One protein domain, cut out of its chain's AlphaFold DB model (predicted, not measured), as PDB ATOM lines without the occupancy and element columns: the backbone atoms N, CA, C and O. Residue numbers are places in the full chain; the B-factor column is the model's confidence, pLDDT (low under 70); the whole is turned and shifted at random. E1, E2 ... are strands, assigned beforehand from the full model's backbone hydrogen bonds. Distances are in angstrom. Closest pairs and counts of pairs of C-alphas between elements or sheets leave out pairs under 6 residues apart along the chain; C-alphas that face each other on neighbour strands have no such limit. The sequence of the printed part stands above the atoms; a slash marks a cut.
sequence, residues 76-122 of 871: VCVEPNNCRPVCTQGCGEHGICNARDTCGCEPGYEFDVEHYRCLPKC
ATOM      1  N   VAL A  76     104.371 132.101 121.333       75.50
ATOM      2  CA  VAL A  76     104.035 132.242 119.908       75.50
ATOM      3  C   VAL A  76     105.199 131.763 119.043       75.50
ATOM      4  O   VAL A  76     106.362 132.062 119.319       75.50
ATOM      5  N   CYS A  77     104.861 131.033 117.978       74.25
ATOM      6  CA  CYS A  77     105.778 130.674 116.900       74.25
ATOM      7  C   CYS A  77     106.228 131.931 116.151       74.25
ATOM      8  O   CYS A  77     105.414 132.559 115.474       74.25
ATOM      9  N   VAL A  78     107.513 132.274 116.240       72.69
ATOM     10  CA  VAL A  78     108.112 133.325 115.395       72.69
ATOM     11  C   VAL A  78     108.654 132.706 114.104       72.69
ATOM     12  O   VAL A  78     108.462 133.245 113.020       72.69
ATOM     13  N   GLU A  79     109.266 131.528 114.221       73.12
ATOM     14  CA  GLU A  79     109.836 130.732 113.128       73.12
ATOM     15  C   GLU A  79     109.552 129.239 113.397       73.12
ATOM     16  O   GLU A  79     109.157 128.887 114.517       73.12
ATOM     17  N   PRO A  80     109.739 128.329 112.419       67.56
ATOM     18  CA  PRO A  80     109.589 126.894 112.650       67.56
ATOM     19  C   PRO A  80     110.448 126.418 113.828       67.56
ATOM     20  O   PRO A  80     111.669 126.554 113.822       67.56
ATOM     21  N   ASN A  81     109.786 125.849 114.837       66.75
ATOM     22  CA  ASN A  81     110.370 125.341 116.086       66.75
ATOM     23  C   ASN A  81     110.987 126.416 117.012       66.75
ATOM     24  O   ASN A  81     111.679 126.066 117.966       66.75
ATOM     25  N   ASN A  82     110.698 127.704 116.784       73.00
ATOM     26  CA  ASN A  82     111.163 128.824 117.607       73.00
ATOM     27  C   ASN A  82     109.984 129.481 118.359       73.00
ATOM     28  O   ASN A  82     109.191 130.232 117.779       73.00
ATOM     29  N   CYS A  83     109.865 129.172 119.653       77.38
ATOM     30  CA  CYS A  83     108.796 129.637 120.540       77.38
ATOM     31  C   CYS A  83     109.258 130.826 121.397       77.38
ATOM     32  O   CYS A  83     110.160 130.675 122.219       77.38
ATOM     33  N   ARG A  84     108.598 131.986 121.272       75.75
ATOM     34  CA  ARG A  84     108.863 133.173 122.108       75.75
ATOM     35  C   ARG A  84     107.704 133.427 123.087       75.75
ATOM     36  O   ARG A  84     106.555 133.380 122.648       75.75
ATOM     37  N   PRO A  85     107.951 133.716 124.381       75.25
ATOM     38  CA  PRO A  85     106.893 134.078 125.326       75.25
ATOM     39  C   PRO A  85     106.218 135.403 124.954       75.25
ATOM     40  O   PRO A  85     106.852 136.317 124.423       75.25
ATOM     41  N   VAL A  86     104.924 135.500 125.264       77.69
ATOM     42  CA  VAL A  86     104.109 136.704 125.078       77.69
ATOM     43  C   VAL A  86     103.860 137.381 126.426       77.69
ATOM     44  O   VAL A  86     103.458 136.738 127.398       77.69
ATOM     45  N   CYS A  87     104.063 138.696 126.458       80.38
ATOM     46  CA  CYS A  87     103.719 139.571 127.574       80.38
ATOM     47  C   CYS A  87     102.643 140.543 127.080       80.38
ATOM     48  O   CYS A  87     102.892 141.332 126.168       80.38
ATOM     49  N   THR A  88     101.435 140.451 127.636       75.94
ATOM     50  CA  THR A  88     100.205 141.039 127.068       75.94
ATOM     51  C   THR A  88     100.184 142.568 127.020       75.94
ATOM     52  O   THR A  88      99.497 143.130 126.171       75.94
ATOM     53  N   GLN A  89     100.954 143.242 127.879       76.31
ATOM     54  CA  GLN A  89     101.111 144.705 127.896       76.31
ATOM     55  C   GLN A  89     102.457 145.183 127.310       76.31
ATOM     56  O   GLN A  89     102.752 146.376 127.321       76.31
ATOM     57  N   GLY A  90     103.287 144.267 126.793       74.19
ATOM     58  CA  GLY A  90     104.702 144.534 126.520       74.19
ATOM     59  C   GLY A  90     105.539 144.644 127.804       74.19
ATOM     60  O   GLY A  90     105.047 144.380 128.897       74.19
ATOM     61  N   CYS A  91     106.820 145.005 127.662       78.00
ATOM     62  CA  CYS A  91     107.778 145.096 128.779       78.00
ATOM     63  C   CYS A  91     108.455 146.471 128.930       78.00
ATOM     64  O   CYS A  91     109.394 146.602 129.710       78.00
ATOM     65  N   GLY A  92     107.990 147.492 128.202       78.69
ATOM     66  CA  GLY A  92     108.638 148.807 128.154       78.69
ATOM     67  C   GLY A  92     109.973 148.807 127.398       78.69
ATOM     68  O   GLY A  92     110.347 147.827 126.752       78.69
ATOM     69  N   GLU A  93     110.681 149.932 127.460       78.25
ATOM     70  CA  GLU A  93     112.020 150.079 126.877       78.25
ATOM     71  C   GLU A  93     113.056 149.281 127.688       78.25
ATOM     72  O   GLU A  93     112.980 149.205 128.916       78.25
ATOM     73  N   HIS A  94     114.003 148.643 126.992       84.12
ATOM     74  CA  HIS A  94     114.997 147.709 127.547       84.12
ATOM     75  C   HIS A  94     114.426 146.514 128.346       84.12
ATOM     76  O   HIS A  94     115.158 145.850 129.087       84.12
ATOM     77  N   GLY A  95     113.132 146.211 128.184       84.25
ATOM     78  CA  GLY A  95     112.454 145.073 128.801       84.25
ATOM     79  C   GLY A  95     112.319 143.867 127.864       84.25
ATOM     80  O   GLY A  95     111.718 143.949 126.793       84.25
ATOM     81  N   ILE A  96     112.812 142.707 128.297       85.62
ATOM     82  CA  ILE A  96     112.684 141.420 127.603       85.62
ATOM     83  C   ILE A  96     111.572 140.597 128.265       85.62
ATOM     84  O   ILE A  96     111.595 140.353 129.469       85.62
ATOM     85  N   CYS A  97     110.613 140.109 127.476       86.06
ATOM     86  CA  CYS A  97     109.647 139.112 127.944       86.06
ATOM     87  C   CYS A  97     110.354 137.755 128.120       86.06
ATOM     88  O   CYS A  97     110.807 137.171 127.134       86.06
ATOM     89  N   ASN A  98     110.460 137.274 129.362       82.56
ATOM     90  CA  ASN A  98     111.193 136.052 129.727       82.56
ATOM     91  C   ASN A  98     110.267 134.839 129.911       82.56
ATOM     92  O   ASN A  98     110.656 133.709 129.631       82.56
ATOM     93  N   ALA A  99     109.037 135.071 130.369       75.88
ATOM     94  CA  ALA A  99     107.964 134.083 130.455       75.88
ATOM     95  C   ALA A  99     106.610 134.796 130.291       75.88
ATOM     96  O   ALA A  99     106.582 136.017 130.134       75.88
ATOM     97  N   ARG A 100     105.492 134.054 130.332       78.88
ATOM     98  CA  ARG A 100     104.132 134.623 130.266       78.88
ATOM     99  C   ARG A 100     104.007 135.828 131.199       78.88
ATOM    100  O   ARG A 100     104.190 135.672 132.405       78.88
ATOM    101  N   ASP A 101     103.680 136.991 130.635       72.69
ATOM    102  CA  ASP A 101     103.447 138.243 131.376       72.69
ATOM    103  C   ASP A 101     104.570 138.595 132.387       72.69
ATOM    104  O   ASP A 101     104.358 139.324 133.352       72.69
ATOM    105  N   THR A 102     105.783 138.072 132.161       82.38
ATOM    106  CA  THR A 102     106.933 138.150 133.070       82.38
ATOM    107  C   THR A 102     108.106 138.800 132.346       82.38
ATOM    108  O   THR A 102     108.807 138.165 131.550       82.38
ATOM    109  N   CYS A 103     108.326 140.077 132.637       81.62
ATOM    110  CA  CYS A 103     109.404 140.873 132.064       81.62
ATOM    111  C   CYS A 103     110.677 140.798 132.919       81.62
ATOM    112  O   CYS A 103     110.619 140.847 134.146       81.62
ATOM    113  N   GLY A 104     111.832 140.714 132.265       85.25
ATOM    114  CA  GLY A 104     113.140 141.048 132.831       85.25
ATOM    115  C   GLY A 104     113.801 142.160 132.018       85.25
ATOM    116  O   GLY A 104     113.220 142.652 131.055       85.25
ATOM    117  N   CYS A 105     115.020 142.550 132.382       89.31
ATOM    118  CA  CYS A 105     115.741 143.637 131.715       89.31
ATOM    119  C   CYS A 105     116.852 143.137 130.790       89.31
ATOM    120  O   CYS A 105     117.389 142.041 130.968       89.31
ATOM    121  N   GLU A 106     117.216 143.961 129.807       87.19
ATOM    122  CA  GLU A 106     118.357 143.708 128.926       87.19
ATOM    123  C   GLU A 106     119.687 143.582 129.705       87.19
ATOM    124  O   GLU A 106     119.815 144.175 130.779       87.19
ATOM    125  N   PRO A 107     120.711 142.854 129.194       83.19
ATOM    126  CA  PRO A 107     121.905 142.455 129.966       83.19
ATOM    127  C   PRO A 107     122.891 143.598 130.286       83.19
ATOM    128  O   PRO A 107     124.012 143.631 129.784       83.19
ATOM    129  N   GLY A 108     122.458 144.579 131.070       75.50
ATOM    130  CA  GLY A 108     123.100 145.876 131.334       75.50
ATOM    131  C   GLY A 108     122.145 146.901 131.965       75.50
ATOM    132  O   GLY A 108     122.557 148.018 132.266       75.50
ATOM    133  N   TYR A 109     120.887 146.511 132.171       85.56
ATOM    134  CA  TYR A 109     119.848 147.242 132.876       85.56
ATOM    135  C   TYR A 109     119.364 146.385 134.056       85.56
ATOM    136  O   TYR A 109     119.457 145.156 134.026       85.56
ATOM    137  N   GLU A 110     118.861 147.021 135.104       85.19
ATOM    138  CA  GLU A 110     118.349 146.376 136.314       85.19
ATOM    139  C   GLU A 110     116.896 146.798 136.545       85.19
ATOM    140  O   GLU A 110     116.520 147.930 136.236       85.19
ATOM    141  N   PHE A 111     116.059 145.877 137.030       82.44
ATOM    142  CA  PHE A 111     114.638 146.157 137.229       82.44
ATOM    143  C   PHE A 111     114.443 146.959 138.516       82.44
ATOM    144  O   PHE A 111     114.621 146.434 139.616       82.44
ATOM    145  N   ASP A 112     114.076 148.226 138.369       81.06
ATOM    146  CA  ASP A 112     113.724 149.094 139.481       81.06
ATOM    147  C   ASP A 112     112.273 148.841 139.903       81.06
ATOM    148  O   ASP A 112     111.334 149.028 139.127       81.06
ATOM    149  N   VAL A 113     112.106 148.421 141.157       77.31
ATOM    150  CA  VAL A 113     110.812 148.092 141.762       77.31
ATOM    151  C   VAL A 113     110.024 149.352 142.147       77.31
ATOM    152  O   VAL A 113     108.798 149.297 142.163       77.31
ATOM    153  N   GLU A 114     110.681 150.493 142.405       77.81
ATOM    154  CA  GLU A 114     109.987 151.747 142.748       77.81
ATOM    155  C   GLU A 114     109.347 152.403 141.516       77.81
ATOM    156  O   GLU A 114     108.218 152.885 141.589       77.81
ATOM    157  N   HIS A 115     110.037 152.382 140.369       75.94
ATOM    158  CA  HIS A 115     109.540 152.966 139.113       75.94
ATOM    159  C   HIS A 115     109.036 151.931 138.089       75.94
ATOM    160  O   HIS A 115     108.669 152.309 136.977       75.94
ATOM    161  N   TYR A 116     109.025 150.644 138.453       74.69
ATOM    162  CA  TYR A 116     108.510 149.509 137.674       74.69
ATOM    163  C   TYR A 116     109.067 149.399 136.238       74.69
ATOM    164  O   TYR A 116     108.340 149.112 135.284       74.69
ATOM    165  N   ARG A 117     110.370 149.669 136.071       82.56
ATOM    166  CA  ARG A 117     111.046 149.778 134.762       82.56
ATOM    167  C   ARG A 117     112.511 149.349 134.817       82.56
ATOM    168  O   ARG A 117     113.120 149.305 135.880       82.56
ATOM    169  N   CYS A 118     113.095 149.096 133.651       86.31
ATOM    170  CA  CYS A 118     114.513 148.783 133.509       86.31
ATOM    171  C   CYS A 118     115.367 150.063 133.505       86.31
ATOM    172  O   CYS A 118     115.232 150.893 132.610       86.31
ATOM    173  N   LEU A 119     116.256 150.222 134.491       84.06
ATOM    174  CA  LEU A 119     117.212 151.337 134.576       84.06
ATOM    175  C   LEU A 119     118.632 150.882 134.190       84.06
ATOM    176  O   LEU A 119     119.014 149.764 134.536       84.06
ATOM    177  N   PRO A 120     119.434 151.708 133.495       84.69
ATOM    178  CA  PRO A 120     120.783 151.340 133.065       84.69
ATOM    179  C   PRO A 120     121.739 151.155 134.253       84.69
ATOM    180  O   PRO A 120     121.681 151.888 135.242       84.69
ATOM    181  N   LYS A 121     122.655 150.184 134.143       86.06
ATOM    182  CA  LYS A 121     123.591 149.805 135.209       86.06
ATOM    183  C   LYS A 121     125.047 149.890 134.752       86.06
ATOM    184  O   LYS A 121     125.591 148.938 134.200       86.06
ATOM    185  N   CYS A 122     125.676 151.023 135.047       86.69
ATOM    186  CA  CYS A 122     127.067 151.323 134.712       86.69
ATOM    187  C   CYS A 122     128.073 150.543 135.586       86.69
ATOM    188  O   CYS A 122     127.887 150.407 136.803       86.69
TER     189      CYS A 122
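This is residues 76 to 122 of the 871 residues of the protein "EGF-like domain-containing protein" of Drosophila virilis (UniProt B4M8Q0). Three small two-stranded hairpins follow one another in a row along the longest axis: E3 and E4 in the middle, E1 and E2 at one end, E5 and E6 at the other. Residues 78 to 83, at the turn of the first hairpin, stick out free. The printed part has 47 residues, no named helix and six strands, E1 to E6 in chain order, forming three antiparallel sheets, E1 - E2, E3 - E4 and E5 - E6; the class is all strand. It is loose, with a radius of gyration of the C-alphas of 12.0 A, and elongated, spanning 37 by 21 by 13 A.

Look first at E3, residues 95 to 99, and E4, residues 102 to 105, an antiparallel hairpin at 140 degrees; N 96 and O 104 are within hydrogen-bond range at 2.8 A. Next find E5, residues 109 to 112, and E6, residues 117 to 120, a hairpin at 139 degrees, with N 110 and O 119 at 2.8 A. The closest C-alphas of E4 and E6 are those of Cys 105 and Cys 118, 5.6 A apart. E1, residues 76 to 79, and E2, residues 82 to 85, form a hairpin at 147 degrees, with N 76 and O 84 at 2.9 A. The closest C-alphas of E2 and E3 are those of Pro 85 and Ala 99, 5.2 A apart. E1 is apart from E3, E4, E5 and E6.

Find C-alpha 76 at (104.035, 132.242, 119.908), where E1 begins. E3, the longest strand by residues, runs 12.0 A from C-alpha 95 at (112.454, 145.073, 128.801). E1 measures 9.0 A, E2 10.3 A, E4 10.5 A, E5 9.2 A and E6 10.0 A; E6 ends at C-alpha 120, (120.783, 151.340, 133.065).

The two C-alphas farthest apart, those of Pro 80 and Glu 114, are 39.0 A apart. The printed part has no cut and no long link. The mean pLDDT of the printed part is 79.5; look for values under 70 at residues 80 to 81.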